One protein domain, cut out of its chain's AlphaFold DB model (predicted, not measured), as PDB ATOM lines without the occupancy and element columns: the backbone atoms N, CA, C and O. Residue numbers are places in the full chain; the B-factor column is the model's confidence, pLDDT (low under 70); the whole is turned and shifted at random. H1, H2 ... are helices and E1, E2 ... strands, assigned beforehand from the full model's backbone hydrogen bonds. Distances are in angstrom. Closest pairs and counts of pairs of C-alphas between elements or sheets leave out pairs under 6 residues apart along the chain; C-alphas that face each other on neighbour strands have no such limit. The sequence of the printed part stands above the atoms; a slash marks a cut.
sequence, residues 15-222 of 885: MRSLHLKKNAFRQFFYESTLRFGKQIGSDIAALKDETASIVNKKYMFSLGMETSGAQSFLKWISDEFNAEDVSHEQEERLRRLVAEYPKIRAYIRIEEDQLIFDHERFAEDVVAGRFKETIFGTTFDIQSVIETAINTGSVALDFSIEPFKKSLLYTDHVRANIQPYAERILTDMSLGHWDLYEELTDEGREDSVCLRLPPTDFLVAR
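Overview. This is residues 15 to 222 of the 885 residues of an uncharacterized protein of Selenomonas sp. oral taxon 136 (UniProt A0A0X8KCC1). One long helix, H1, is the spine of this elongated domain, with a cluster of parts toward each end. The hairpin E2 E3 with H2 and H3 gathers about its later half, H4 packs on its residues 26 to 41, and round its first end lie the two-strand sheet E1 E4, H5 and H6, with short helices H7 to H10 and E5 beyond. The printed part has 208 residues, mostly helix, in the order E1 H1 H2 H3 E2 E3 H4 H5 H6 H7 H8 H9 H10 E4 E5: ten named helices and five named strands, both sheets antiparallel. The whole is loose, with a radius of gyration of the C-alphas of 21.1 A and spans of 65 by 39 by 30 A.

Along the chain. E1, residues 17 to 21, begins at C-alpha 17 (-27.020, -5.724, -44.964); E4 is residues 208 to 212. H1, residues 22 to 59, is 48.4 A long and ends at C-alpha 59 (11.932, -17.748, -16.313). H2 is residues 69 to 79, 15.5 A, and H3 residues 88 to 107, 27.2 A. E2 is residues 108 to 111, E3 114 to 117, H4 119 to 127, H5 142 to 152, H6 162 to 169, H7 171 to 176, H8 184 to 187, H9 194 to 198 and H10 202 to 205. E5, residues 219 to 221, ends at C-alpha 221 (-32.619, 3.914, -43.504).

Arrangement. In the sheet E1 E4, N 18 and O 211 are 2.8 A apart, within hydrogen-bond range. The closest C-alphas of H5 and E4, Ala 149 and Cys 210, are 5.9 A apart; those of E1 and H10, His 19 and Arg 205, 6.1 A. H1, the hub, touches H6 at Phe 28 and Phe 164, 7.0 A, and H4 at Gly 37 and His 119, 4.6 A, with a steep tilt of 43 degrees, opposite ways. It touches H2 at Lys 48 and Phe 73, 6.2 A, about perpendicular at 80 degrees, and only just touches H3, with 3 pairs of C-alphas within 8 A, the closest Leu 47 and Gln 90, 7.5 A. In the hairpin E2 E3, N 109 and O 116 are 2.9 A apart. H6 and H7 meet only through their link. The closest C-alphas of E5 and H8, Val 220 and Leu 186, are 5.0 A apart; those of E5 and H9, Ala 221 and Tyr 197, 4.8 A. Every O i to N i+4 pair is within hydrogen-bond range in H2, H4, H5, H6, H7 and H9, but 32 of 34 in H1 and 12 of 16 in H3; H8 and H10 are too short for one.

Size, cuts and confidence. The C-alphas farthest apart, Gly 64 and Ser 190, are 66.5 A apart. H1 has a kink of 63 degrees near residue 53, H3 one of 75 degrees near residue 101. The printed part has no cut, and the H4 to H5 link is long. The pLDDT is under 70 at residues 58 to 67 and 80 to 84.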
ATOM      1  N   MET A  15     -32.342  -2.331 -42.448       89.00
ATOM      2  CA  MET A  15     -31.193  -2.877 -43.153       89.00
ATOM      3  C   MET A  15     -30.500  -3.930 -42.288       89.00
ATOM      4  O   MET A  15     -29.996  -3.633 -41.207       89.00
ATOM      5  N   ARG A  16     -30.458  -5.172 -42.787       89.25
ATOM      6  CA  ARG A  16     -29.631  -6.273 -42.242       89.25
ATOM      7  C   ARG A  16     -28.355  -6.508 -43.047       89.25
ATOM      8  O   ARG A  16     -27.564  -7.396 -42.741       89.25
ATOM      9  N   SER A  17     -28.183  -5.726 -44.100       88.75
ATOM     10  CA  SER A  17     -27.020  -5.724 -44.964       88.75
ATOM     11  C   SER A  17     -26.644  -4.287 -45.276       88.75
ATOM     12  O   SER A  17     -27.534  -3.465 -45.507       88.75
ATOM     13  N   LEU A  18     -25.350  -4.011 -45.318       86.56
ATOM     14  CA  LEU A  18     -24.771  -2.710 -45.605       86.56
ATOM     15  C   LEU A  18     -24.062  -2.754 -46.959       86.56
ATOM     16  O   LEU A  18     -23.342  -3.713 -47.227       86.56
ATOM     17  N   HIS A  19     -24.253  -1.740 -47.801       86.69
ATOM     18  CA  HIS A  19     -23.586  -1.660 -49.100       86.69
ATOM     19  C   HIS A  19     -22.549  -0.546 -49.056       86.69
ATOM     20  O   HIS A  19     -22.884   0.631 -49.113       86.69
ATOM     21  N   LEU A  20     -21.271  -0.916 -48.972       85.38
ATOM     22  CA  LEU A  20     -20.182   0.057 -48.946       85.38
ATOM     23  C   LEU A  20     -19.479   0.099 -50.294       85.38
ATOM     24  O   LEU A  20     -18.939  -0.912 -50.735       85.38
ATOM     25  N   LYS A  21     -19.414   1.272 -50.933       85.12
ATOM     26  CA  LYS A  21     -18.542   1.495 -52.102       85.12
ATOM     27  C   LYS A  21     -17.130   0.991 -51.796       85.12
ATOM     28  O   LYS A  21     -16.647   1.212 -50.688       85.12
ATOM     29  N   LYS A  22     -16.431   0.373 -52.754       85.25
ATOM     30  CA  LYS A  22     -15.115  -0.264 -52.508       85.25
ATOM     31  C   LYS A  22     -14.109   0.604 -51.743       85.25
ATOM     32  O   LYS A  22     -13.407   0.094 -50.875       85.25
ATOM     33  N   ASN A  23     -14.041   1.904 -52.027       83.88
ATOM     34  CA  ASN A  23     -13.150   2.818 -51.301       83.88
ATOM     35  C   ASN A  23     -13.597   3.041 -49.846       83.88
ATOM     36  O   ASN A  23     -12.767   2.988 -48.943       83.88
ATOM     37  N   ALA A  24     -14.900   3.216 -49.610       82.00
ATOM     38  CA  ALA A  24     -15.459   3.301 -48.261       82.00
ATOM     39  C   ALA A  24     -15.292   1.976 -47.502       82.00
ATOM     40  O   ALA A  24     -14.953   1.984 -46.323       82.00
ATOM     41  N   PHE A  25     -15.442   0.837 -48.186       86.75
ATOM     42  CA  PHE A  25     -15.173  -0.481 -47.621       86.75
ATOM     43  C   PHE A  25     -13.707  -0.632 -47.200       86.75
ATOM     44  O   PHE A  25     -13.444  -1.083 -46.093       86.75
ATOM     45  N   ARG A  26     -12.749  -0.207 -48.036       88.00
ATOM     46  CA  ARG A  26     -11.316  -0.213 -47.688       88.00
ATOM     47  C   ARG A  26     -11.019   0.621 -46.447       88.00
ATOM     48  O   ARG A  26     -10.300   0.150 -45.573       88.00
ATOM     49  N   GLN A  27     -11.596   1.818 -46.354       87.06
ATOM     50  CA  GLN A  27     -11.440   2.677 -45.181       87.06
ATOM     51  C   GLN A  27     -12.071   2.049 -43.929       87.06
ATOM     52  O   GLN A  27     -11.444   1.997 -42.875       87.06
ATOM     53  N   PHE A  28     -13.281   1.499 -44.054       86.12
ATOM     54  CA  PHE A  28     -13.938   0.765 -42.975       86.12
ATOM     55  C   PHE A  28     -13.094  -0.431 -42.503       86.12
ATOM     56  O   PHE A  28     -12.949  -0.655 -41.300       86.12
ATOM     57  N   PHE A  29     -12.506  -1.180 -43.438       87.75
ATOM     58  CA  PHE A  29     -11.634  -2.318 -43.150       87.75
ATOM     59  C   PHE A  29     -10.347  -1.874 -42.444       87.75
ATOM     60  O   PHE A  29      -9.946  -2.502 -41.464       87.75
ATOM     61  N   TYR A  30      -9.742  -0.761 -42.880       89.88
ATOM     62  CA  TYR A  30      -8.589  -0.137 -42.223       89.88
ATOM     63  C   TYR A  30      -8.894   0.206 -40.760       89.88
ATOM     64  O   TYR A  30      -8.201  -0.254 -39.856       89.88
ATOM     65  N   GLU A  31      -9.959   0.970 -40.509       88.25
ATOM     66  CA  GLU A  31     -10.329   1.423 -39.161       88.25
ATOM     67  C   GLU A  31     -10.707   0.259 -38.241       88.25
ATOM     68  O   GLU A  31     -10.343   0.240 -37.061       88.25
ATOM     69  N   SER A  32     -11.400  -0.741 -38.790       87.19
ATOM     70  CA  SER A  32     -11.742  -1.968 -38.073       87.19
ATOM     71  C   SER A  32     -10.490  -2.755 -37.685       87.19
ATOM     72  O   SER A  32     -10.368  -3.193 -36.541       87.19
ATOM     73  N   THR A  33      -9.524  -2.859 -38.601       90.25
ATOM     74  CA  THR A  33      -8.229  -3.511 -38.364       90.25
ATOM     75  C   THR A  33      -7.394  -2.748 -37.339       90.25
ATOM     76  O   THR A  33      -6.821  -3.352 -36.434       90.25
ATOM     77  N   LEU A  34      -7.378  -1.417 -37.414       90.69
ATOM     78  CA  LEU A  34      -6.687  -0.553 -36.461       90.69
ATOM     79  C   LEU A  34      -7.232  -0.750 -35.039       90.69
ATOM     80  O   LEU A  34      -6.468  -0.884 -34.082       90.69
ATOM     81  N   ARG A  35      -8.562  -0.799 -34.888       88.25
ATOM     82  CA  ARG A  35      -9.217  -1.047 -33.595       88.25
ATOM     83  C   ARG A  35      -8.936  -2.454 -33.079       88.25
ATOM     84  O   ARG A  35      -8.665  -2.609 -31.891       88.25
ATOM     85  N   PHE A  36      -8.976  -3.450 -33.959       89.81
ATOM     86  CA  PHE A  36      -8.621  -4.824 -33.622       89.81
ATOM     87  C   PHE A  36      -7.172  -4.921 -33.127       89.81
ATOM     88  O   PHE A  36      -6.931  -5.482 -32.063       89.81
ATOM     89  N   GLY A  37      -6.223  -4.283 -33.821       90.75
ATOM     90  CA  GLY A  37      -4.823  -4.213 -33.398       90.75
ATOM     91  C   GLY A  37      -4.643  -3.534 -32.035       90.75
ATOM     92  O   GLY A  37      -3.891  -4.030 -31.201       90.75
ATOM     93  N   LYS A  38      -5.376  -2.443 -31.762       91.31
ATOM     94  CA  LYS A  38      -5.384  -1.793 -30.436       91.31
ATOM     95  C   LYS A  38      -5.909  -2.719 -29.338       91.31
ATOM     96  O   LYS A  38      -5.312  -2.779 -28.266       91.31
ATOM     97  N   GLN A  39      -7.003  -3.435 -29.607       90.62
ATOM     98  CA  GLN A  39      -7.583  -4.382 -28.654       90.62
ATOM     99  C   GLN A  39      -6.609  -5.524 -28.356       90.62
ATOM    100  O   GLN A  39      -6.314  -5.767 -27.193       90.62
ATOM    101  N   ILE A  40      -6.027  -6.141 -29.390       91.12
ATOM    102  CA  ILE A  40      -5.005  -7.181 -29.229       91.12
ATOM    103  C   ILE A  40      -3.813  -6.668 -28.431       91.12
ATOM    104  O   ILE A  40      -3.346  -7.360 -27.532       91.12
ATOM    105  N   GLY A  41      -3.318  -5.466 -28.732       90.75
ATOM    106  CA  GLY A  41      -2.216  -4.870 -27.981       90.75
ATOM    107  C   GLY A  41      -2.533  -4.760 -26.489       90.75
ATOM    108  O   GLY A  41      -1.729  -5.182 -25.660       90.75
ATOM    109  N   SER A  42      -3.731  -4.271 -26.154       91.56
ATOM    110  CA  SER A  42      -4.208  -4.194 -24.769       91.56
ATOM    111  C   SER A  42      -4.362  -5.575 -24.127       91.56
ATOM    112  O   SER A  42      -3.991  -5.748 -22.968       91.56
ATOM    113  N   ASP A  43      -4.887  -6.557 -24.859       90.62
ATOM    114  CA  ASP A  43      -5.111  -7.913 -24.353       90.62
ATOM    115  C   ASP A  43      -3.786  -8.640 -24.084       90.62
ATOM    116  O   ASP A  43      -3.654  -9.317 -23.065       90.62
ATOM    117  N   ILE A  44      -2.792  -8.477 -24.965       90.62
ATOM    118  CA  ILE A  44      -1.442  -9.034 -24.800       90.62
ATOM    119  C   ILE A  44      -0.741  -8.388 -23.602       90.62
ATOM    120  O   ILE A  44      -0.143  -9.100 -22.796       90.62
ATOM    121  N   ALA A  45      -0.823  -7.061 -23.464       89.50
ATOM    122  CA  ALA A  45      -0.246  -6.349 -22.327       89.50
ATOM    123  C   ALA A  45      -0.890  -6.793 -21.002       89.50
ATOM    124  O   ALA A  45      -0.179  -7.146 -20.062       89.50
ATOM    125  N   ALA A  46      -2.223  -6.890 -20.960       90.31
ATOM    126  CA  ALA A  46      -2.947  -7.394 -19.796       90.31
ATOM    127  C   ALA A  46      -2.544  -8.835 -19.453       90.31
ATOM    128  O   ALA A  46      -2.250  -9.126 -18.298       90.31
ATOM    129  N   LEU A  47      -2.445  -9.731 -20.444       89.06
ATOM    130  CA  LEU A  47      -1.982 -11.107 -20.223       89.06
ATOM    131  C   LEU A  47      -0.552 -11.162 -19.674       89.06
ATOM    132  O   LEU A  47      -0.273 -11.978 -18.793       89.06
ATOM    133  N   LYS A  48       0.350 -10.300 -20.158       88.81
ATOM    134  CA  LYS A  48       1.719 -10.185 -19.635       88.81
ATOM    135  C   LYS A  48       1.716  -9.781 -18.163       88.81
ATOM    136  O   LYS A  48       2.399 -10.421 -17.366       88.81
ATOM    137  N   ASP A  49       0.922  -8.784 -17.789       87.62
ATOM    138  CA  ASP A  49       0.849  -8.303 -16.406       87.62
ATOM    139  C   ASP A  49       0.163  -9.314 -15.473       87.62
ATOM    140  O   ASP A  49       0.674  -9.617 -14.393       87.62
ATOM    141  N   GLU A  50      -0.948  -9.910 -15.912       88.12
ATOM    142  CA  GLU A  50      -1.679 -10.954 -15.183       88.12
ATOM    143  C   GLU A  50      -0.799 -12.183 -14.893       88.12
ATOM    144  O   GLU A  50      -0.894 -12.792 -13.824       88.12
ATOM    145  N   THR A  51       0.079 -12.546 -15.833       85.50
ATOM    146  CA  THR A  51       0.971 -13.712 -15.717       85.50
ATOM    147  C   THR A  51       2.368 -13.367 -15.205       85.50
ATOM    148  O   THR A  51       3.176 -14.273 -14.985       85.50
ATOM    149  N   ALA A  52       2.659 -12.091 -14.926       84.19
ATOM    150  CA  ALA A  52       3.996 -11.621 -14.566       84.19
ATOM    151  C   ALA A  52       4.587 -12.376 -13.368       84.19
ATOM    152  O   ALA A  52       5.757 -12.748 -13.381       84.19
ATOM    153  N   SER A  53       3.784 -12.672 -12.340       79.81
ATOM    154  CA  SER A  53       4.259 -13.407 -11.157       79.81
ATOM    155  C   SER A  53       4.673 -14.857 -11.458       79.81
ATOM    156  O   SER A  53       5.579 -15.382 -10.807       79.81
ATOM    157  N   ILE A  54       4.045 -15.488 -12.453       78.94
ATOM    158  CA  ILE A  54       4.305 -16.866 -12.887       78.94
ATOM    159  C   ILE A  54       5.545 -16.885 -13.780       78.94
ATOM    160  O   ILE A  54       6.492 -17.631 -13.521       78.94
ATOM    161  N   VAL A  55       5.568 -16.003 -14.784       77.38
ATOM    162  CA  VAL A  55       6.688 -15.844 -15.719       77.38
ATOM    163  C   VAL A  55       7.961 -15.464 -14.965       77.38
ATOM    164  O   VAL A  55       9.007 -16.074 -15.185       77.38
ATOM    165  N   ASN A  56       7.876 -14.554 -13.988       72.75
ATOM    166  CA  ASN A  56       9.030 -14.154 -13.183       72.75
ATOM    167  C   ASN A  56       9.556 -15.292 -12.295       72.75
ATOM    168  O   ASN A  56      10.768 -15.438 -12.155       72.75
ATOM    169  N   LYS A  57       8.680 -16.126 -11.717       71.62
ATOM    170  CA  LYS A  57       9.102 -17.277 -10.897       71.62
ATOM    171  C   LYS A  57       9.787 -18.370 -11.720       71.62
ATOM    172  O   LYS A  57      10.747 -18.958 -11.232       71.62
ATOM    173  N   LYS A  58       9.304 -18.649 -12.936       67.56
ATOM    174  CA  LYS A  58       9.822 -19.739 -13.783       67.56
ATOM    175  C   LYS A  58      11.000 -19.328 -14.673       67.56
ATOM    176  O   LYS A  58      11.933 -20.111 -14.815       67.56
ATOM    177  N   TYR A  59      10.995 -18.120 -15.243       62.97
ATOM    178  CA  TYR A  59      11.932 -17.748 -16.313       62.97
ATOM    179  C   TYR A  59      13.046 -16.783 -15.901       62.97
ATOM    180  O   TYR A  59      14.168 -16.978 -16.375       62.97
ATOM    181  N   MET A  60      12.829 -15.838 -14.972       55.16
ATOM    182  CA  MET A  60      13.911 -14.926 -14.541       55.16
ATOM    183  C   MET A  60      15.076 -15.659 -13.854       55.16
ATOM    184  O   MET A  60      16.219 -15.220 -13.943       55.16
ATOM    185  N   PHE A  61      14.822 -16.808 -13.217       52.59
ATOM    186  CA  PHE A  61      15.877 -17.631 -12.611       52.59
ATOM    187  C   PHE A  61      16.666 -18.480 -13.627       52.59
ATOM    188  O   PHE A  61      17.778 -18.898 -13.316       52.59
ATOM    189  N   SER A  62      16.132 -18.721 -14.834       52.38
ATOM    190  CA  SER A  62      16.765 -19.575 -15.861       52.38
ATOM    191  C   SER A  62      17.547 -18.803 -16.936       52.38
ATOM    192  O   SER A  62      18.433 -19.367 -17.573       52.38
ATOM    193  N   LEU A  63      17.239 -17.514 -17.135       52.34
ATOM    194  CA  LEU A  63      17.728 -16.689 -18.253       52.34
ATOM    195  C   LEU A  63      18.826 -15.677 -17.889       52.34
ATOM    196  O   LEU A  63      19.331 -14.989 -18.773       52.34
ATOM    197  N   GLY A  64      19.246 -15.629 -16.622       54.06
ATOM    198  CA  GLY A  64      20.173 -14.615 -16.112       54.06
ATOM    199  C   GLY A  64      19.454 -13.309 -15.747       54.06
ATOM    200  O   GLY A  64      18.436 -12.959 -16.333       54.06
ATOM    201  N   MET A  65      19.979 -12.584 -14.752       51.44
ATOM    202  CA  MET A  65      19.315 -11.435 -14.106       51.44
ATOM    203  C   MET A  65      19.113 -10.180 -14.994       51.44
ATOM    204  O   MET A  65      18.698  -9.150 -14.474       51.44
ATOM    205  N   GLU A  66      19.396 -10.234 -16.301       51.69
ATOM    206  CA  GLU A  66      19.392  -9.064 -17.202       51.69
ATOM    207  C   GLU A  66      18.218  -9.009 -18.203       51.69
ATOM    208  O   GLU A  66      18.091  -8.028 -18.934       51.69
ATOM    209  N   THR A  67      17.333 -10.012 -18.263       60.75
ATOM    210  CA  THR A  67      16.203 -10.002 -19.216       60.75
ATOM    211  C   THR A  67      14.948  -9.353 -18.633       60.75
ATOM    212  O   THR A  67      14.477  -9.745 -17.568       60.75
ATOM    213  N   SER A  68      14.373  -8.401 -19.369       75.56
ATOM    214  CA  SER A  68      13.131  -7.699 -19.003       75.56
ATOM    215  C   SER A  68      11.912  -8.646 -18.925       75.56
ATOM    216  O   SER A  68      11.890  -9.714 -19.555       75.56
ATOM    217  N   GLY A  69      10.884  -8.290 -18.148       80.19
ATOM    218  CA  GLY A  69       9.676  -9.106 -17.964       80.19
ATOM    219  C   GLY A  69       8.910  -9.344 -19.272       80.19
ATOM    220  O   GLY A  69       8.406 -10.441 -19.509       80.19
ATOM    221  N   ALA A  70       8.893  -8.360 -20.172       84.88
ATOM    222  CA  ALA A  70       8.331  -8.463 -21.515       84.88
ATOM    223  C   ALA A  70       9.084  -9.474 -22.394       84.88
ATOM    224  O   ALA A  70       8.452 -10.274 -23.084       84.88
ATOM    225  N   GLN A  71      10.421  -9.495 -22.340       84.69
ATOM    226  CA  GLN A  71      11.222 -10.495 -23.064       84.69
ATOM    227  C   GLN A  71      10.959 -11.905 -22.535       84.69
ATOM    228  O   GLN A  71      10.807 -12.840 -23.321       84.69
ATOM    229  N   SER A  72      10.864 -12.047 -21.211       84.12
ATOM    230  CA  SER A  72      10.561 -13.325 -20.563       84.12
ATOM    231  C   SER A  72       9.173 -13.838 -20.958       84.12
ATOM    232  O   SER A  72       9.027 -15.014 -21.281       84.12
ATOM    233  N   PHE A  73       8.173 -12.954 -21.014       87.50
ATOM    234  CA  PHE A  73       6.822 -13.296 -21.463       87.50
ATOM    235  C   PHE A  73       6.787 -13.716 -22.941       87.50
ATOM    236  O   PHE A  73       6.237 -14.770 -23.258       87.50
ATOM    237  N   LEU A  74       7.415 -12.950 -23.845       87.31
ATOM    238  CA  LEU A  74       7.459 -13.296 -25.273       87.31
ATOM    239  C   LEU A  74       8.200 -14.610 -25.542       87.31
ATOM    240  O   LEU A  74       7.819 -15.364 -26.436       87.31
ATOM    241  N   LYS A  75       9.244 -14.901 -24.762       82.81
ATOM    242  CA  LYS A  75       9.952 -16.179 -24.845       82.81
ATOM    243  C   LYS A  75       9.095 -17.334 -24.328       82.81
ATOM    244  O   LYS A  75       9.034 -18.379 -24.970       82.81
ATOM    245  N   TRP A  76       8.385 -17.127 -23.221       83.31
ATOM    246  CA  TRP A  76       7.477 -18.123 -22.653       83.31
ATOM    247  C   TRP A  76       6.375 -18.545 -23.637       83.31
ATOM    248  O   TRP A  76       6.127 -19.739 -23.792       83.31
ATOM    249  N   ILE A  77       5.772 -17.597 -24.366       85.75
ATOM    250  CA  ILE A  77       4.758 -17.911 -25.392       85.75
ATOM    251  C   ILE A  77       5.348 -18.467 -26.704       85.75
ATOM    252  O   ILE A  77       4.607 -19.052 -27.490       85.75
ATOM    253  N   SER A  78       6.649 -18.281 -26.958       79.81
ATOM    254  CA  SER A  78       7.343 -18.757 -28.168       79.81
ATOM    255  C   SER A  78       7.815 -20.209 -28.055       79.81
ATOM    256  O   SER A  78       7.710 -20.953 -29.030       79.81
ATOM    257  N   ASP A  79       8.337 -20.608 -26.890       71.38
ATOM    258  CA  ASP A  79       9.161 -21.819 -26.778       71.38
ATOM    259  C   ASP A  79       8.476 -22.964 -25.992       71.38
ATOM    260  O   ASP A  79       8.595 -24.122 -26.390       71.38
ATOM    261  N   GLU A  80       7.759 -22.683 -24.890       59.41
ATOM    262  CA  GLU A  80       7.346 -23.707 -23.902       59.41
ATOM    263  C   GLU A  80       6.104 -23.297 -23.067       59.41
ATOM    264  O   GLU A  80       6.127 -23.283 -21.830       59.41
ATOM    265  N   PHE A  81       4.981 -22.949 -23.706       66.25
ATOM    266  CA  PHE A  81       3.740 -22.684 -22.962       66.25
ATOM    267  C   PHE A  81       3.271 -23.943 -22.192       66.25
ATOM    268  O   PHE A  81       2.822 -24.918 -22.796       66.25
ATOM    269  N   ASN A  82       3.346 -23.909 -20.854       66.19
ATOM    270  CA  ASN A  82       2.829 -24.939 -19.941       66.19
ATOM    271  C   ASN A  82       1.785 -24.320 -18.989       66.19
ATOM    272  O   ASN A  82       2.066 -23.333 -18.304       66.19
ATOM    273  N   ALA A  83       0.589 -24.911 -18.953       63.34
ATOM    274  CA  ALA A  83      -0.612 -24.368 -18.321       63.34
ATOM    275  C   ALA A  83      -0.742 -24.631 -16.808       63.34
ATOM    276  O   ALA A  83      -1.693 -24.161 -16.195       63.34
ATOM    277  N   GLU A  84       0.194 -25.359 -16.191       65.00
ATOM    278  CA  GLU A  84       0.045 -25.887 -14.821       65.00
ATOM    279  C   GLU A  84      -0.173 -24.836 -13.708       65.00
ATOM    280  O   GLU A  84      -0.632 -25.207 -12.632       65.00
ATOM    281  N   ASP A  85       0.091 -23.544 -13.955       71.44
ATOM    282  CA  ASP A  85       0.007 -22.472 -12.942       71.44
ATOM    283  C   ASP A  85      -0.881 -21.270 -13.331       71.44
ATOM    284  O   ASP A  85      -0.869 -20.255 -12.633       71.44
ATOM    285  N   VAL A  86      -1.636 -21.345 -14.433       81.06
ATOM    286  CA  VAL A  86      -2.557 -20.273 -14.872       81.06
ATOM    287  C   VAL A  86      -4.014 -20.641 -14.586       81.06
ATOM    288  O   VAL A  86      -4.367 -21.816 -14.510       81.06
ATOM    289  N   SER A  87      -4.890 -19.645 -14.417       83.81
ATOM    290  CA  SER A  87      -6.328 -19.920 -14.298       83.81
ATOM    291  C   SER A  87      -6.883 -20.506 -15.604       83.81
ATOM    292  O   SER A  87      -6.337 -20.264 -16.679       83.81
ATOM    293  N   HIS A  88      -8.007 -21.227 -15.543       81.38
ATOM    294  CA  HIS A  88      -8.643 -21.800 -16.740       81.38
ATOM    295  C   HIS A  88      -8.995 -20.729 -17.798       81.38
ATOM    296  O   HIS A  88      -8.895 -20.972 -18.997       81.38
ATOM    297  N   GLU A  89      -9.387 -19.526 -17.369       82.88
ATOM    298  CA  GLU A  89      -9.684 -18.397 -18.265       82.88
ATOM    299  C   GLU A  89      -8.411 -17.830 -18.922       82.88
ATOM    300  O   GLU A  89      -8.393 -17.528 -20.117       82.88
ATOM    301  N   GLN A  90      -7.320 -17.727 -18.158       83.69
ATOM    302  CA  GLN A  90      -6.018 -17.291 -18.666       83.69
ATOM    303  C   GLN A  90      -5.424 -18.313 -19.632       83.69
ATOM    304  O   GLN A  90      -4.898 -17.931 -20.675       83.69
ATOM    305  N   GLU A  91      -5.537 -19.601 -19.313       85.31
ATOM    306  CA  GLU A  91      -5.079 -20.691 -20.166       85.31
ATOM    307  C   GLU A  91      -5.726 -20.621 -21.550       85.31
ATOM    308  O   GLU A  91      -5.031 -20.707 -22.562       85.31
ATOM    309  N   GLU A  92      -7.043 -20.417 -21.614       84.88
ATOM    310  CA  GLU A  92      -7.759 -20.320 -22.882       84.88
ATOM    311  C   GLU A  92      -7.287 -19.116 -23.716       84.88
ATOM    312  O   GLU A  92      -6.987 -19.261 -24.906       84.88
ATOM    313  N   ARG A  93      -7.159 -17.937 -23.092       87.69
ATOM    314  CA  ARG A  93      -6.658 -16.714 -23.746       87.69
ATOM    315  C   ARG A  93      -5.215 -16.882 -24.241       87.69
ATOM    316  O   ARG A  93      -4.912 -16.515 -25.376       87.69
ATOM    317  N   LEU A  94      -4.343 -17.481 -23.431       86.44
ATOM    318  CA  LEU A  94      -2.936 -17.715 -23.766       86.44
ATOM    319  C   LEU A  94      -2.772 -18.756 -24.870       86.44
ATOM    320  O   LEU A  94      -2.010 -18.520 -25.800       86.44
ATOM    321  N   ARG A  95      -3.521 -19.867 -24.841       87.25
ATOM    322  CA  ARG A  95      -3.492 -20.872 -25.918       87.25
ATOM    323  C   ARG A  95      -3.885 -20.267 -27.265       87.25
ATOM    324  O   ARG A  95      -3.241 -20.563 -28.270       87.25
ATOM    325  N   ARG A  96      -4.902 -19.395 -27.289       88.12
ATOM    326  CA  ARG A  96      -5.286 -18.652 -28.502       88.12
ATOM    327  C   ARG A  96      -4.166 -17.720 -28.968       88.12
ATOM    328  O   ARG A  96      -3.842 -17.716 -30.150       88.12
ATOM    329  N   LEU A  97      -3.545 -16.974 -28.050       89.38
ATOM    330  CA  LEU A  97      -2.423 -16.093 -28.380       89.38
ATOM    331  C   LEU A  97      -1.224 -16.875 -28.934       89.38
ATOM    332  O   LEU A  97      -0.695 -16.492 -29.968       89.38
ATOM    333  N   VAL A  98      -0.826 -17.977 -28.294       89.69
ATOM    334  CA  VAL A  98       0.298 -18.830 -28.725       89.69
ATOM    335  C   VAL A  98       0.078 -19.366 -30.141       89.69
ATOM    336  O   VAL A  98       1.008 -19.369 -30.944       89.69
ATOM    337  N   ALA A  99      -1.153 -19.766 -30.478       89.12
ATOM    338  CA  ALA A  99      -1.483 -20.260 -31.814       89.12
ATOM    339  C   ALA A  99      -1.312 -19.189 -32.910       89.12
ATOM    340  O   ALA A  99      -0.845 -19.499 -34.007       89.12
ATOM    341  N   GLU A 100      -1.660 -17.933 -32.618       91.75
ATOM    342  CA  GLU A 100      -1.620 -16.836 -33.596       91.75
ATOM    343  C   GLU A 100      -0.324 -16.008 -33.543       91.75
ATOM    344  O   GLU A 100       0.008 -15.306 -34.502       91.75
ATOM    345  N   TYR A 101       0.454 -16.115 -32.460       90.56
ATOM    346  CA  TYR A 101       1.682 -15.353 -32.223       90.56
ATOM    347  C   TYR A 101       2.684 -15.398 -33.392       90.56
ATOM    348  O   TYR A 101       3.175 -14.331 -33.774       90.56
ATOM    349  N   PRO A 102       2.957 -16.547 -34.049       90.75
ATOM    350  CA  PRO A 102       3.880 -16.594 -35.184       90.75
ATOM    351  C   PRO A 102       3.500 -15.660 -36.340       90.75
ATOM    352  O   PRO A 102       4.391 -15.149 -37.021       90.75
ATOM    353  N   LYS A 103       2.197 -15.415 -36.540       92.06
ATOM    354  CA  LYS A 103       1.673 -14.535 -37.594       92.06
ATOM    355  C   LYS A 103       1.796 -13.059 -37.214       92.06
ATOM    356  O   LYS A 103       2.064 -12.233 -38.078       92.06
ATOM    357  N   ILE A 104       1.632 -12.725 -35.931       92.62
ATOM    358  CA  ILE A 104       1.572 -11.331 -35.460       92.62
ATOM    359  C   ILE A 104       2.866 -10.811 -34.819       92.62
ATOM    360  O   ILE A 104       2.988  -9.609 -34.598       92.62
ATOM    361  N   ARG A 105       3.857 -11.673 -34.552       91.50
ATOM    362  CA  ARG A 105       5.111 -11.303 -33.861       91.50
ATOM    363  C   ARG A 105       5.852 -10.118 -34.486       91.50
ATOM    364  O   ARG A 105       6.507  -9.372 -33.773       91.50
ATOM    365  N   ALA A 106       5.746  -9.930 -35.805       92.69
ATOM    366  CA  ALA A 106       6.408  -8.837 -36.524       92.69
ATOM    367  C   ALA A 106       5.851  -7.444 -36.172       92.69
ATOM    368  O   ALA A 106       6.499  -6.440 -36.466       92.69
ATOM    369  N   TYR A 107       4.673  -7.395 -35.544       94.50
ATOM    370  CA  TYR A 107       3.993  -6.177 -35.102       94.50
ATOM    371  C   TYR A 107       4.150  -5.922 -33.601       94.50
ATOM    372  O   TYR A 107       3.643  -4.923 -33.107       94.50
ATOM    373  N   ILE A 108       4.837  -6.798 -32.860       93.00
ATOM    374  CA  ILE A 108       5.043  -6.643 -31.417       93.00
ATOM    375  C   ILE A 108       6.477  -6.185 -31.171       93.00
ATOM    376  O   ILE A 108       7.430  -6.811 -31.635       93.00
ATOM    377  N   ARG A 109       6.633  -5.106 -30.409       91.62
ATOM    378  CA  ARG A 109       7.931  -4.582 -29.979       91.62
ATOM    379  C   ARG A 109       7.943  -4.312 -28.480       91.62
ATOM    380  O   ARG A 109       6.894  -4.200 -27.853       91.62
ATOM    381  N   ILE A 110       9.145  -4.240 -27.920       89.38
ATOM    382  CA  ILE A 110       9.359  -3.964 -26.500       89.38
ATOM    383  C   ILE A 110       9.914  -2.549 -26.370       89.38
ATOM    384  O   ILE A 110      10.962  -2.255 -26.943       89.38
ATOM    385  N   GLU A 111       9.241  -1.704 -25.598       88.69
ATOM    386  CA  GLU A 111       9.720  -0.370 -25.215       88.69
ATOM    387  C   GLU A 111       9.565  -0.233 -23.700       88.69
ATOM    388  O   GLU A 111       8.482  -0.467 -23.182       88.69
ATOM    389  N   GLU A 112      10.643   0.086 -22.974       85.50
ATOM    390  CA  GLU A 112      10.611   0.282 -21.508       85.50
ATOM    391  C   GLU A 112       9.926  -0.866 -20.723       85.50
ATOM    392  O   GLU A 112       9.152  -0.639 -19.797       85.50
ATOM    393  N   ASP A 113      10.202  -2.121 -21.104       84.12
ATOM    394  CA  ASP A 113       9.558  -3.336 -20.562       84.12
ATOM    395  C   ASP A 113       8.037  -3.442 -20.821       84.12
ATOM    396  O   ASP A 113       7.352  -4.295 -20.260       84.12
ATOM    397  N   GLN A 114       7.475  -2.632 -21.712       86.12
ATOM    398  CA  GLN A 114       6.089  -2.730 -22.167       86.12
ATOM    399  C   GLN A 114       6.005  -3.410 -23.533       86.12
ATOM    400  O   GLN A 114       6.850  -3.203 -24.404       86.12
ATOM    401  N   LEU A 115       4.972  -4.235 -23.719       89.19
ATOM    402  CA  LEU A 115       4.659  -4.837 -25.013       89.19
ATOM    403  C   LEU A 115       3.788  -3.873 -25.810       89.19
ATOM    404  O   LEU A 115       2.645  -3.614 -25.442       89.19
ATOM    405  N   ILE A 116       4.329  -3.364 -26.912       90.62
ATOM    406  CA  ILE A 116       3.629  -2.450 -27.809       90.62
ATOM    407  C   ILE A 116       3.296  -3.184 -29.099       90.62
ATOM    408  O   ILE A 116       4.177  -3.714 -29.777       90.62
ATOM    409  N   PHE A 117       2.009  -3.186 -29.446       94.69
ATOM    410  CA  PHE A 117       1.524  -3.665 -30.733       94.69
ATOM    411  C   PHE A 117       1.417  -2.495 -31.719       94.69
ATOM    412  O   PHE A 117       0.651  -1.547 -31.505       94.69
ATOM    413  N   ASP A 118       2.169  -2.575 -32.814       94.75
ATOM    414  CA  ASP A 118       2.190  -1.610 -33.912       94.75
ATOM    415  C   ASP A 118       0.947  -1.777 -34.801       94.75
ATOM    416  O   ASP A 118       0.962  -2.360 -35.888       94.75
ATOM    417  N   HIS A 119      -0.179  -1.316 -34.264       93.62
ATOM    418  CA  HIS A 119      -1.498  -1.443 -34.871       93.62
ATOM    419  C   HIS A 119      -1.657  -0.590 -36.136       93.62
ATOM    420  O   HIS A 119      -2.440  -0.970 -37.004       93.62
ATOM    421  N   GLU A 120      -0.922   0.523 -36.259       92.88
ATOM    422  CA  GLU A 120      -0.893   1.349 -37.474       92.88
ATOM    423  C   GLU A 120      -0.243   0.575 -38.618       92.88
ATOM    424  O   GLU A 120      -0.890   0.326 -39.637       92.88
ATOM    425  N   ARG A 121       0.978   0.064 -38.405       94.50
ATOM    426  CA  ARG A 121       1.664  -0.766 -39.401       94.50
ATOM    427  C   ARG A 121       0.869  -2.021 -39.753       94.50
ATOM    428  O   ARG A 121       0.815  -2.404 -40.919       94.50
ATOM    429  N   PHE A 122       0.248  -2.668 -38.765       94.81
ATOM    430  CA  PHE A 122      -0.610  -3.829 -39.002       94.81
ATOM    431  C   PHE A 122      -1.791  -3.487 -39.921       94.81
ATOM    432  O   PHE A 122      -2.011  -4.174 -40.918       94.81
ATOM    433  N   ALA A 123      -2.517  -2.401 -39.641       92.50
ATOM    434  CA  ALA A 123      -3.646  -1.972 -40.464       92.50
ATOM    435  C   ALA A 123      -3.222  -1.569 -41.888       92.50
ATOM    436  O   ALA A 123      -3.904  -1.919 -42.856       92.50
ATOM    437  N   GLU A 124      -2.079  -0.897 -42.032       93.50
ATOM    438  CA  GLU A 124      -1.494  -0.571 -43.336       93.50
ATOM    439  C   GLU A 124      -1.110  -1.825 -44.130       93.50
ATOM    440  O   GLU A 124      -1.420  -1.922 -45.318       93.50
ATOM    441  N   ASP A 125      -0.455  -2.798 -43.489       94.25
ATOM    442  CA  ASP A 125      -0.061  -4.063 -44.113       94.25
ATOM    443  C   ASP A 125      -1.279  -4.874 -44.567       94.25
ATOM    444  O   ASP A 125      -1.261  -5.442 -45.660       94.25
ATOM    445  N   VAL A 126      -2.348  -4.896 -43.773       92.00
ATOM    446  CA  VAL A 126      -3.613  -5.555 -44.119       92.00
ATOM    447  C   VAL A 126      -4.249  -4.924 -45.360       92.00
ATOM    448  O   VAL A 126      -4.525  -5.613 -46.342       92.00
ATOM    449  N   VAL A 127      -4.447  -3.604 -45.368       89.38
ATOM    450  CA  VAL A 127      -5.128  -2.918 -46.483       89.38
ATOM    451  C   VAL A 127      -4.277  -2.902 -47.752       89.38
ATOM    452  O   VAL A 127      -4.816  -2.986 -48.858       89.38
ATOM    453  N   ALA A 128      -2.950  -2.869 -47.611       90.06
ATOM    454  CA  ALA A 128      -2.019  -3.037 -48.723       90.06
ATOM    455  C   ALA A 128      -1.915  -4.491 -49.225       90.06
ATOM    456  O   ALA A 128      -1.225  -4.746 -50.213       90.06
ATOM    457  N   GLY A 129      -2.568  -5.451 -48.560       90.00
ATOM    458  CA  GLY A 129      -2.543  -6.869 -48.914       90.00
ATOM    459  C   GLY A 129      -1.215  -7.570 -48.615       90.00
ATOM    460  O   GLY A 129      -0.948  -8.627 -49.186       90.00
ATOM    461  N   ARG A 130      -0.372  -6.995 -47.749       92.81
ATOM    462  CA  ARG A 130       0.862  -7.614 -47.234       92.81
ATOM    463  C   ARG A 130       0.574  -8.616 -46.113       92.81
ATOM    464  O   ARG A 130       1.328  -9.573 -45.966       92.81
ATOM    465  N   PHE A 131      -0.526  -8.439 -45.382       93.25
ATOM    466  CA  PHE A 131      -1.044  -9.400 -44.407       93.25
ATOM    467  C   PHE A 131      -2.410  -9.928 -44.865       93.25
ATOM    468  O   PHE A 131      -3.311  -9.137 -45.127       93.25
ATOM    469  N   LYS A 132      -2.562 -11.254 -44.983       92.75
ATOM    470  CA  LYS A 132      -3.777 -11.918 -45.513       92.75
ATOM    471  C   LYS A 132      -4.266 -13.090 -44.654       92.75
ATOM    472  O   LYS A 132      -5.081 -13.895 -45.085       92.75
ATOM    473  N   GLU A 133      -3.719 -13.230 -43.455       91.44
ATOM    474  CA  GLU A 133      -4.014 -14.370 -42.590       91.44
ATOM    475  C   GLU A 133      -5.358 -14.200 -41.870       91.44
ATOM    476  O   GLU A 133      -5.857 -13.089 -41.677       91.44
ATOM    477  N   THR A 134      -5.928 -15.318 -41.420       90.62
ATOM    478  CA  THR A 134      -6.993 -15.314 -40.407       90.62
ATOM    479  C   THR A 134      -6.352 -15.467 -39.034       90.62
ATOM    480  O   THR A 134      -5.593 -16.417 -38.822       90.62
ATOM    481  N   ILE A 135      -6.649 -14.543 -38.118       90.62
ATOM    482  CA  ILE A 135      -6.166 -14.566 -36.731       90.62
ATOM    483  C   ILE A 135      -7.326 -14.298 -35.777       90.62
ATOM    484  O   ILE A 135      -8.189 -13.471 -36.060       90.62
ATOM    485  N   PHE A 136      -7.369 -15.023 -34.657       88.00
ATOM    486  CA  PHE A 136      -8.429 -14.914 -33.642       88.00
ATOM    487  C   PHE A 136      -9.862 -15.035 -34.199       88.00
ATOM    488  O   PHE A 136     -10.801 -14.474 -33.641       88.00
ATOM    489  N   GLY A 137     -10.037 -15.789 -35.291       83.69
ATOM    490  CA  GLY A 137     -11.334 -15.993 -35.944       83.69
ATOM    491  C   GLY A 137     -11.755 -14.892 -36.924       83.69
ATOM    492  O   GLY A 137     -12.840 -14.998 -37.485       83.69
ATOM    493  N   THR A 138     -10.914 -13.883 -37.172       85.56
ATOM    494  CA  THR A 138     -11.189 -12.779 -38.106       85.56
ATOM    495  C   THR A 138     -10.272 -12.861 -39.326       85.56
ATOM    496  O   THR A 138      -9.057 -13.017 -39.182       85.56
ATOM    497  N   THR A 139     -10.838 -12.751 -40.532       89.00
ATOM    498  CA  THR A 139     -10.063 -12.727 -41.784       89.00
ATOM    499  C   THR A 139      -9.574 -11.319 -42.123       89.00
ATOM    500  O   THR A 139     -10.343 -10.358 -42.091       89.00
ATOM    501  N   PHE A 140      -8.294 -11.196 -42.484       90.00
ATOM    502  CA  PHE A 140      -7.678  -9.930 -42.901       90.00
ATOM    503  C   PHE A 140      -7.334  -9.887 -44.399       90.00
ATOM    504  O   PHE A 140      -6.731  -8.927 -44.869       90.00
ATOM    505  N   ASP A 141      -7.751 -10.887 -45.184       90.31
ATOM    506  CA  ASP A 141      -7.622 -10.845 -46.644       90.31
ATOM    507  C   ASP A 141      -8.752 -10.016 -47.274       90.31
ATOM    508  O   ASP A 141      -9.815 -10.525 -47.640       90.31
ATOM    509  N   ILE A 142      -8.505  -8.715 -47.424       87.38
ATOM    510  CA  ILE A 142      -9.477  -7.775 -47.990       87.38
ATOM    511  C   ILE A 142      -9.945  -8.166 -49.401       87.38
ATOM    512  O   ILE A 142     -11.106  -7.932 -49.740       87.38
ATOM    513  N   GLN A 143      -9.081  -8.760 -50.235       87.69
ATOM    514  CA  GLN A 143      -9.474  -9.153 -51.592       87.69
ATOM    515  C   GLN A 143     -10.390 -10.366 -51.563       87.69
ATOM    516  O   GLN A 143     -11.441 -10.332 -52.198       87.69
ATOM    517  N   SER A 144     -10.054 -11.370 -50.753       88.56
ATOM    518  CA  SER A 144     -10.912 -12.538 -50.542       88.56
ATOM    519  C   SER A 144     -12.303 -12.144 -50.025       88.56
ATOM    520  O   SER A 144     -13.315 -12.657 -50.508       88.56
ATOM    521  N   VAL A 145     -12.390 -11.170 -49.111       87.00
ATOM    522  CA  VAL A 145     -13.676 -10.655 -48.600       87.00
ATOM    523  C   VAL A 145     -14.496  -9.985 -49.711       87.00
ATOM    524  O   VAL A 145     -15.693 -10.253 -49.838       87.00
ATOM    525  N   ILE A 146     -13.863  -9.155 -50.549       87.12
ATOM    526  CA  ILE A 146     -14.523  -8.496 -51.689       87.12
ATOM    527  C   ILE A 146     -14.999  -9.531 -52.715       87.12
ATOM    528  O   ILE A 146     -16.152  -9.484 -53.140       87.12
ATOM    529  N   GLU A 147     -14.141 -10.476 -53.102       88.50
ATOM    530  CA  GLU A 147     -14.473 -11.540 -54.054       88.50
ATOM    531  C   GLU A 147     -15.610 -12.418 -53.535       88.50
ATOM    532  O   GLU A 147     -16.549 -12.720 -54.271       88.50
ATOM    533  N   THR A 148     -15.581 -12.774 -52.250       87.94
ATOM    534  CA  THR A 148     -16.655 -13.533 -51.602       87.94
ATOM    535  C   THR A 148     -17.970 -12.764 -51.657       87.94
ATOM    536  O   THR A 148     -18.990 -13.340 -52.040       87.94
ATOM    537  N   ALA A 149     -17.965 -11.467 -51.334       87.19
ATOM    538  CA  ALA A 149     -19.160 -10.632 -51.404       87.19
ATOM    539  C   ALA A 149     -19.729 -10.548 -52.830       87.19
ATOM    540  O   ALA A 149     -20.942 -10.627 -52.997       87.19
ATOM    541  N   ILE A 150     -18.872 -10.447 -53.852       85.44
ATOM    542  CA  ILE A 150     -19.287 -10.417 -55.264       85.44
ATOM    543  C   ILE A 150     -19.865 -11.774 -55.691       85.44
ATOM    544  O   ILE A 150     -20.953 -11.829 -56.258       85.44
ATOM    545  N   ASN A 151     -19.168 -12.872 -55.389       87.88
ATOM    546  CA  ASN A 151     -19.533 -14.216 -55.848       87.88
ATOM    547  C   ASN A 151     -20.786 -14.771 -55.157       87.88
ATOM    548  O   ASN A 151     -21.572 -15.487 -55.772       87.88
ATOM    549  N   THR A 152     -20.974 -14.461 -53.873       86.56
ATOM    550  CA  THR A 152     -22.099 -14.967 -53.060       86.56
ATOM    551  C   THR A 152     -23.220 -13.940 -52.880       86.56
ATOM    552  O   THR A 152     -24.247 -14.230 -52.264       86.56
ATOM    553  N   GLY A 153     -23.022 -12.722 -53.386       84.56
ATOM    554  CA  GLY A 153     -23.911 -11.576 -53.207       84.56
ATOM    555  C   GLY A 153     -23.798 -10.881 -51.846       84.56
ATOM    556  O   GLY A 153     -24.344  -9.794 -51.694       84.56
ATOM    557  N   SER A 154     -23.141 -11.476 -50.839       86.94
ATOM    558  CA  SER A 154     -22.898 -10.839 -49.531       86.94
ATOM    559  C   SER A 154     -21.922 -11.631 -48.658       86.94
ATOM    560  O   SER A 154     -22.002 -12.854 -48.595       86.94
ATOM    561  N   VAL A 155     -21.078 -10.944 -47.891       88.19
ATOM    562  CA  VAL A 155     -20.134 -11.558 -46.936       88.19
ATOM    563  C   VAL A 155     -20.511 -11.208 -45.497       88.19
ATOM    564  O   VAL A 155     -21.069 -10.141 -45.256       88.19
ATOM    565  N   ALA A 156     -20.280 -12.110 -44.541       85.00
ATOM    566  CA  ALA A 156     -20.535 -11.817 -43.130       85.00
ATOM    567  C   ALA A 156     -19.604 -10.703 -42.632       85.00
ATOM    568  O   ALA A 156     -18.434 -10.647 -43.005       85.00
ATOM    569  N   LEU A 157     -20.142  -9.796 -41.820       79.88
ATOM    570  CA  LEU A 157     -19.351  -8.763 -41.176       79.88
ATOM    571  C   LEU A 157     -18.691  -9.334 -39.913       79.88
ATOM    572  O   LEU A 157     -19.323  -9.402 -38.862       79.88
ATOM    573  N   ASP A 158     -17.416  -9.698 -40.026       77.00
ATOM    574  CA  ASP A 158     -16.627 -10.233 -38.902       77.00
ATOM    575  C   ASP A 158     -16.115  -9.133 -37.946       77.00
ATOM    576  O   ASP A 158     -15.572  -9.416 -36.879       77.00
ATOM    577  N   PHE A 159     -16.289  -7.862 -38.322       77.56
ATOM    578  CA  PHE A 159     -15.852  -6.695 -37.557       77.56
ATOM    579  C   PHE A 159     -17.018  -5.982 -36.867       77.56
ATOM    580  O   PHE A 159     -18.168  -6.037 -37.293       77.56
ATOM    581  N   SER A 160     -16.722  -5.233 -35.805       79.00
ATOM    582  CA  SER A 160     -17.720  -4.372 -35.163       79.00
ATOM    583  C   SER A 160     -18.217  -3.287 -36.130       79.00
ATOM    584  O   SER A 160     -17.413  -2.562 -36.712       79.00
ATOM    585  N   ILE A 161     -19.538  -3.118 -36.247       81.44
ATOM    586  CA  ILE A 161     -20.167  -2.053 -37.054       81.44
ATOM    587  C   ILE A 161     -20.056  -0.655 -36.406       81.44
ATOM    588  O   ILE A 161     -20.358   0.363 -37.028       81.44
ATOM    589  N   GLU A 162     -19.618  -0.573 -35.149       82.75
ATOM    590  CA  GLU A 162     -19.602   0.668 -34.366       82.75
ATOM    591  C   GLU A 162     -18.834   1.845 -35.007       82.75
ATOM    592  O   GLU A 162     -19.343   2.965 -34.948       82.75
ATOM    593  N   PRO A 163     -17.667   1.666 -35.667       80.06
ATOM    594  CA  PRO A 163     -16.999   2.763 -36.379       80.06
ATOM    595  C   PRO A 163     -17.873   3.355 -37.489       80.06
ATOM    596  O   PRO A 163     -17.979   4.575 -37.622       80.06
ATOM    597  N   PHE A 164     -18.576   2.495 -38.228       82.94
ATOM    598  CA  PHE A 164     -19.482   2.928 -39.282       82.94
ATOM    599  C   PHE A 164     -20.692   3.675 -38.708       82.94
ATOM    600  O   PHE A 164     -20.992   4.782 -39.159       82.94
ATOM    601  N   LYS A 165     -21.327   3.148 -37.649       89.06
ATOM    602  CA  LYS A 165     -22.393   3.869 -36.929       89.06
ATOM    603  C   LYS A 165     -21.916   5.245 -36.475       89.06
ATOM    604  O   LYS A 165     -22.588   6.241 -36.732       89.06
ATOM    605  N   LYS A 166     -20.731   5.324 -35.863       89.69
ATOM    606  CA  LYS A 166     -20.133   6.590 -35.429       89.69
ATOM    607  C   LYS A 166     -19.961   7.559 -36.602       89.69
ATOM    608  O   LYS A 166     -20.314   8.723 -36.457       89.69
ATOM    609  N   SER A 167     -19.493   7.094 -37.763       89.38
ATOM    610  CA  SER A 167     -19.350   7.947 -38.954       89.38
ATOM    611  C   SER A 167     -20.684   8.561 -39.409       89.38
ATOM    612  O   SER A 167     -20.741   9.760 -39.681       89.38
ATOM    613  N   LEU A 168     -21.778   7.788 -39.384       92.06
ATOM    614  CA  LEU A 168     -23.122   8.279 -39.707       92.06
ATOM    615  C   LEU A 168     -23.594   9.317 -38.683       92.06
ATOM    616  O   LEU A 168     -23.993  10.419 -39.051       92.06
ATOM    617  N   LEU A 169     -23.479   9.010 -37.387       95.44
ATOM    618  CA  LEU A 169     -23.914   9.919 -36.318       95.44
ATOM    619  C   LEU A 169     -23.154  11.255 -36.327       95.44
ATOM    620  O   LEU A 169     -23.714  12.282 -35.944       95.44
ATOM    621  N   TYR A 170     -21.899  11.250 -36.784       94.88
ATOM    622  CA  TYR A 170     -21.041  12.430 -36.876       94.88
ATOM    623  C   TYR A 170     -21.024  13.081 -38.270       94.88
ATOM    624  O   TYR A 170     -20.330  14.083 -38.435       94.88
ATOM    625  N   THR A 171     -21.792  12.592 -39.256       93.94
ATOM    626  CA  THR A 171     -21.749  13.085 -40.653       93.94
ATOM    627  C   THR A 171     -21.891  14.610 -40.736       93.94
ATOM    628  O   THR A 171     -21.058  15.290 -41.331       93.94
ATOM    629  N   ASP A 172     -22.882  15.188 -40.046       94.56
ATOM    630  CA  ASP A 172     -23.123  16.638 -40.051       94.56
ATOM    631  C   ASP A 172     -22.272  17.409 -39.035       94.56
ATOM    632  O   ASP A 172     -22.068  18.617 -39.186       94.56
ATOM    633  N   HIS A 173     -21.711  16.712 -38.046       94.50
ATOM    634  CA  HIS A 173     -20.699  17.285 -37.164       94.50
ATOM    635  C   HIS A 173     -19.411  17.566 -37.936       94.50
ATOM    636  O   HIS A 173     -18.897  18.679 -37.907       94.50
ATOM    637  N   VAL A 174     -18.941  16.589 -38.710       95.00
ATOM    638  CA  VAL A 174     -17.793  16.767 -39.600       95.00
ATOM    639  C   VAL A 174     -18.114  17.800 -40.679       95.00
ATOM    640  O   VAL A 174     -17.284  18.660 -40.947       95.00
ATOM    641  N   ARG A 175     -19.323  17.764 -41.260       94.62
ATOM    642  CA  ARG A 175     -19.700  18.628 -42.388       94.62
ATOM    643  C   ARG A 175     -19.872  20.100 -42.037       94.62
ATOM    644  O   ARG A 175     -19.442  20.959 -42.802       94.62
ATOM    645  N   ALA A 176     -20.528  20.387 -40.917       93.25
ATOM    646  CA  ALA A 176     -20.976  21.735 -40.573       93.25
ATOM    647  C   ALA A 176     -20.882  22.064 -39.078       93.25
ATOM    648  O   ALA A 176     -21.474  23.050 -38.634       93.25
ATOM    649  N   ASN A 177     -20.173  21.244 -38.293       92.56
ATOM    650  CA  ASN A 177     -20.114  21.346 -36.836       92.56
ATOM    651  C   ASN A 177     -21.501  21.274 -36.176       92.56
ATOM    652  O   ASN A 177     -21.741  21.907 -35.161       92.56
ATOM    653  N   ILE A 178     -22.448  20.527 -36.751       91.00
ATOM    654  CA  ILE A 178     -23.763  20.299 -36.132       91.00
ATOM    655  C   ILE A 178     -23.616  19.244 -35.025       91.00
ATOM    656  O   ILE A 178     -22.797  18.332 -35.133       91.00
ATOM    657  N   GLN A 179     -24.392  19.350 -33.944       89.56
ATOM    658  CA  GLN A 179     -24.359  18.370 -32.855       89.56
ATOM    659  C   GLN A 179     -24.571  16.936 -33.388       89.56
ATOM    660  O   GLN A 179     -25.526  16.722 -34.148       89.56
ATOM    661  N   PRO A 180     -23.734  15.955 -32.984       93.19
ATOM    662  CA  PRO A 180     -23.884  14.567 -33.411       93.19
ATOM    663  C   PRO A 180     -25.285  14.014 -33.142       93.19
ATOM    664  O   PRO A 180     -25.939  14.360 -32.154       93.19
ATOM    665  N   TYR A 181     -25.744  13.135 -34.025       94.31
ATOM    666  CA  TYR A 181     -27.048  12.503 -33.894       94.31
ATOM    667  C   TYR A 181     -27.065  11.476 -32.760       94.31
ATOM    668  O   TYR A 181     -26.075  10.799 -32.484       94.31
ATOM    669  N   ALA A 182     -28.218  11.335 -32.108       93.81
ATOM    670  CA  ALA A 182     -28.419  10.292 -31.111       93.81
ATOM    671  C   ALA A 182     -28.496   8.916 -31.787       93.81
ATOM    672  O   ALA A 182     -29.165   8.773 -32.809       93.81
ATOM    673  N   GLU A 183     -27.898   7.893 -31.170       93.50
ATOM    674  CA  GLU A 183     -27.812   6.532 -31.728       93.50
ATOM    675  C   GLU A 183     -29.174   5.948 -32.137       93.50
ATOM    676  O   GLU A 183     -29.267   5.229 -33.130       93.50
ATOM    677  N   ARG A 184     -30.256   6.337 -31.446       93.38
ATOM    678  CA  ARG A 184     -31.634   5.947 -31.786       93.38
ATOM    679  C   ARG A 184     -32.025   6.219 -33.241       93.38
ATOM    680  O   ARG A 184     -32.907   5.542 -33.747       93.38
ATOM    681  N   ILE A 185     -31.386   7.169 -33.934       94.00
ATOM    682  CA  ILE A 185     -31.651   7.404 -35.361       94.00
ATOM    683  C   ILE A 185     -31.307   6.181 -36.223       94.00
ATOM    684  O   ILE A 185     -31.876   6.018 -37.293       94.00
ATOM    685  N   LEU A 186     -30.396   5.321 -35.759       93.31
ATOM    686  CA  LEU A 186     -29.971   4.108 -36.456       93.31
ATOM    687  C   LEU A 186     -30.742   2.861 -36.009       93.31
ATOM    688  O   LEU A 186     -30.715   1.870 -36.732       93.31
ATOM    689  N   THR A 187     -31.410   2.889 -34.851       88.88
ATOM    690  CA  THR A 187     -32.009   1.696 -34.218       88.88
ATOM    691  C   THR A 187     -33.527   1.780 -34.019       88.88
ATOM    692  O   THR A 187     -34.182   0.747 -33.893       88.88
ATOM    693  N   ASP A 188     -34.122   2.973 -34.021       89.12
ATOM    694  CA  ASP A 188     -35.569   3.166 -33.886       89.12
ATOM    695  C   ASP A 188     -36.261   3.089 -35.255       89.12
ATOM    696  O   ASP A 188     -35.955   3.848 -36.175       89.12
ATOM    697  N   MET A 189     -37.246   2.196 -35.382       83.44
ATOM    698  CA  MET A 189     -38.000   1.967 -36.622       83.44
ATOM    699  C   MET A 189     -38.853   3.164 -37.074       83.44
ATOM    700  O   MET A 189     -39.297   3.199 -38.221       83.44
ATOM    701  N   SER A 190     -39.130   4.116 -36.183       84.62
ATOM    702  CA  SER A 190     -39.850   5.353 -36.504       84.62
ATOM    703  C   SER A 190     -38.933   6.457 -37.045       84.62
ATOM    704  O   SER A 190     -39.411   7.375 -37.721       84.62
ATOM    705  N   LEU A 191     -37.628   6.341 -36.787       88.50
ATOM    706  CA  LEU A 191     -36.582   7.244 -37.254       88.50
ATOM    707  C   LEU A 191     -35.880   6.637 -38.480       88.50
ATOM    708  O   LEU A 191     -36.503   5.947 -39.290       88.50
ATOM    709  N   GLY A 192     -34.606   6.963 -38.665       91.62
ATOM    710  CA  GLY A 192     -33.746   6.437 -39.712       91.62
ATOM    711  C   GLY A 192     -32.864   7.521 -40.320       91.62
ATOM    712  O   GLY A 192     -33.188   8.708 -40.275       91.62
ATOM    713  N   HIS A 193     -31.741   7.101 -40.892       94.75
ATOM    714  CA  HIS A 193     -30.726   7.992 -41.443       94.75
ATOM    715  C   HIS A 193     -30.902   8.181 -42.956       94.75
ATOM    716  O   HIS A 193     -31.166   7.213 -43.675       94.75
ATOM    717  N   TRP A 194     -30.721   9.409 -43.454       93.56
ATOM    718  CA  TRP A 194     -30.879   9.724 -44.882       93.56
ATOM    719  C   TRP A 194     -29.782   9.110 -45.751       93.56
ATOM    720  O   TRP A 194     -30.092   8.518 -46.778       93.56
ATOM    721  N   ASP A 195     -28.512   9.196 -45.331       89.69
ATOM    722  CA  ASP A 195     -27.393   8.678 -46.143       89.69
ATOM    723  C   ASP A 195     -27.492   7.150 -46.358       89.69
ATOM    724  O   ASP A 195     -27.135   6.661 -47.423       89.69
ATOM    725  N   LEU A 196     -28.079   6.403 -45.410       90.44
ATOM    726  CA  LEU A 196     -28.340   4.965 -45.572       90.44
ATOM    727  C   LEU A 196     -29.407   4.670 -46.631       90.44
ATOM    728  O   LEU A 196     -29.429   3.592 -47.218       90.44
ATOM    729  N   TYR A 197     -30.324   5.608 -46.872       89.12
ATOM    730  CA  TYR A 197     -31.348   5.439 -47.894       89.12
ATOM    731  C   TYR A 197     -30.765   5.545 -49.304       89.12
ATOM    732  O   TYR A 197     -31.219   4.846 -50.207       89.12
ATOM    733  N   GLU A 198     -29.727   6.363 -49.494       80.94
ATOM    734  CA  GLU A 198     -29.030   6.449 -50.781       80.94
ATOM    735  C   GLU A 198     -28.350   5.122 -51.148       80.94
ATOM    736  O   GLU A 198     -28.401   4.712 -52.307       80.94
ATOM    737  N   GLU A 199     -27.824   4.381 -50.166       78.06
ATOM    738  CA  GLU A 199     -27.248   3.040 -50.369       78.06
ATOM    739  C   GLU A 199     -28.264   1.998 -50.869       78.06
ATOM    740  O   GLU A 199     -27.888   0.960 -51.416       78.06
ATOM    741  N   LEU A 200     -29.567   2.241 -50.688       80.75
ATOM    742  CA  LEU A 200     -30.609   1.320 -51.144       80.75
ATOM    743  C   LEU A 200     -30.890   1.422 -52.644       80.75
ATOM    744  O   LEU A 200     -31.526   0.505 -53.172       80.75
ATOM    745  N   THR A 201     -30.442   2.491 -53.300       76.81
ATOM    746  CA  THR A 201     -30.625   2.734 -54.739       76.81
ATOM    747  C   THR A 201     -29.685   1.869 -55.585       76.81
ATOM    748  O   THR A 201     -28.648   1.417 -55.099       76.81
ATOM    749  N   ASP A 202     -30.023   1.640 -56.859       75.62
ATOM    750  CA  ASP A 202     -29.164   0.867 -57.771       75.62
ATOM    751  C   ASP A 202     -27.782   1.526 -57.936       75.62
ATOM    752  O   ASP A 202     -26.758   0.848 -57.844       75.62
ATOM    753  N   GLU A 203     -27.742   2.859 -58.052       72.00
ATOM    754  CA  GLU A 203     -26.500   3.646 -58.052       72.00
ATOM    755  C   GLU A 203     -25.720   3.488 -56.742       72.00
ATOM    756  O   GLU A 203     -24.500   3.337 -56.760       72.00
ATOM    757  N   GLY A 204     -26.400   3.484 -55.591       72.75
ATOM    758  CA  GLY A 204     -25.781   3.255 -54.284       72.75
ATOM    759  C   GLY A 204     -25.098   1.887 -54.181       72.75
ATOM    760  O   GLY A 204     -24.025   1.775 -53.586       72.75
ATOM    761  N   ARG A 205     -25.671   0.865 -54.829       80.06
ATOM    762  CA  ARG A 205     -25.159  -0.517 -54.835       80.06
ATOM    763  C   ARG A 205     -24.083  -0.780 -55.883       80.06
ATOM    764  O   ARG A 205     -23.339  -1.754 -55.744       80.06
ATOM    765  N   GLU A 206     -23.974   0.051 -56.910       79.44
ATOM    766  CA  GLU A 206     -22.947  -0.092 -57.941       79.44
ATOM    767  C   GLU A 206     -21.535  -0.038 -57.325       79.44
ATOM    768  O   GLU A 206     -21.263   0.795 -56.465       79.44
ATOM    769  N   ASP A 207     -20.625  -0.927 -57.727       83.81
ATOM    770  CA  ASP A 207     -19.253  -1.009 -57.182       83.81
ATOM    771  C   ASP A 207     -19.174  -1.063 -55.634       83.81
ATOM    772  O   ASP A 207     -18.222  -0.578 -55.010       83.81
ATOM    773  N   SER A 208     -20.196  -1.643 -54.993       85.94
ATOM    774  CA  SER A 208     -20.267  -1.808 -53.539       85.94
ATOM    775  C   SER A 208     -19.972  -3.239 -53.088       85.94
ATOM    776  O   SER A 208     -20.127  -4.210 -53.829       85.94
ATOM    777  N   VAL A 209     -19.530  -3.363 -51.842       87.31
ATOM    778  CA  VAL A 209     -19.345  -4.613 -51.112       87.31
ATOM    779  C   VAL A 209     -20.537  -4.764 -50.174       87.31
ATOM    780  O   VAL A 209     -20.758  -3.914 -49.310       87.31
ATOM    781  N   CYS A 210     -21.317  -5.832 -50.357       89.88
ATOM    782  CA  CYS A 210     -22.472  -6.127 -49.514       89.88
ATOM    783  C   CYS A 210     -22.036  -6.898 -48.259       89.88
ATOM    784  O   CYS A 210     -21.605  -8.052 -48.334       89.88
ATOM    785  N   LEU A 211     -22.165  -6.257 -47.101       88.25
ATOM    786  CA  LEU A 211     -21.809  -6.795 -45.794       88.25
ATOM    787  C   LEU A 211     -23.073  -7.211 -45.050       88.25
ATOM    788  O   LEU A 211     -23.961  -6.396 -44.820       88.25
ATOM    789  N   ARG A 212     -23.162  -8.476 -44.649       90.19
ATOM    790  CA  ARG A 212     -24.259  -9.013 -43.844       90.19
ATOM    791  C   ARG A 212     -23.981  -8.710 -42.376       90.19
ATOM    792  O   ARG A 212     -22.975  -9.166 -41.838       90.19
ATOM    793  N   LEU A 213     -24.870  -7.955 -41.742       87.19
ATOM    794  CA  LEU A 213     -24.730  -7.600 -40.334       87.19
ATOM    795  C   LEU A 213     -24.973  -8.827 -39.436       87.19
ATOM    796  O   LEU A 213     -25.709  -9.739 -39.842       87.19
ATOM    797  N   PRO A 214     -24.397  -8.856 -38.220       83.44
ATOM    798  CA  PRO A 214     -24.729  -9.867 -37.223       83.44
ATOM    799  C   PRO A 214     -26.249  -9.968 -37.000       83.44
ATOM    800  O   PRO A 214     -26.942  -8.955 -37.089       83.44
ATOM    801  N   PRO A 215     -26.811 -11.149 -36.672       79.25
ATOM    802  CA  PRO A 215     -28.263 -11.323 -36.531       79.25
ATOM    803  C   PRO A 215     -28.937 -10.371 -35.526       79.25
ATOM    804  O   PRO A 215     -30.120 -10.047 -35.676       79.25
ATOM    805  N   THR A 216     -28.183  -9.940 -34.512       80.56
ATOM    806  CA  THR A 216     -28.602  -9.008 -33.455       80.56
ATOM    807  C   THR A 216     -28.558  -7.542 -33.879       80.56
ATOM    808  O   THR A 216     -29.191  -6.717 -33.228       80.56
ATOM    809  N   ASP A 217     -27.864  -7.228 -34.973       84.56
ATOM    810  CA  ASP A 217     -27.628  -5.866 -35.435       84.56
ATOM    811  C   ASP A 217     -28.493  -5.531 -36.653       84.56
ATOM    812  O   ASP A 217     -28.825  -6.369 -37.498       84.56
ATOM    813  N   PHE A 218     -28.868  -4.261 -36.745       88.75
ATOM    814  CA  PHE A 218     -29.543  -3.684 -37.898       88.75
ATOM    815  C   PHE A 218     -29.322  -2.172 -37.916       88.75
ATOM    816  O   PHE A 218     -28.932  -1.572 -36.914       88.75
ATOM    817  N   LEU A 219     -29.595  -1.564 -39.067       92.50
ATOM    818  CA  LEU A 219     -29.652  -0.116 -39.234       92.50
ATOM    819  C   LEU A 219     -31.009   0.283 -39.814       92.50
ATOM    820  O   LEU A 219     -31.672  -0.526 -40.464       92.50
ATOM    821  N   VAL A 220     -31.427   1.527 -39.603       93.19
ATOM    822  CA  VAL A 220     -32.672   2.062 -40.164       93.19
ATOM    823  C   VAL A 220     -32.346   3.159 -41.174       93.19
ATOM    824  O   VAL A 220     -31.820   4.214 -40.822       93.19
ATOM    825  N   ALA A 221     -32.673   2.916 -42.441       92.88
ATOM    826  CA  ALA A 221     -32.619   3.914 -43.504       92.88
ATOM    827  C   ALA A 221     -33.951   4.654 -43.605       92.88
ATOM    828  O   ALA A 221     -35.012   4.031 -43.519       92.88
ATOM    829  N   ARG A 222     -33.916   5.966 -43.846       92.31
ATOM    830  CA  ARG A 222     -35.132   6.775 -43.970       92.31
ATOM    831  C   ARG A 222     -35.182   7.540 -45.293       92.31
ATOM    832  O   ARG A 222     -34.271   8.326 -45.549       92.31
TER     833      ARG A 222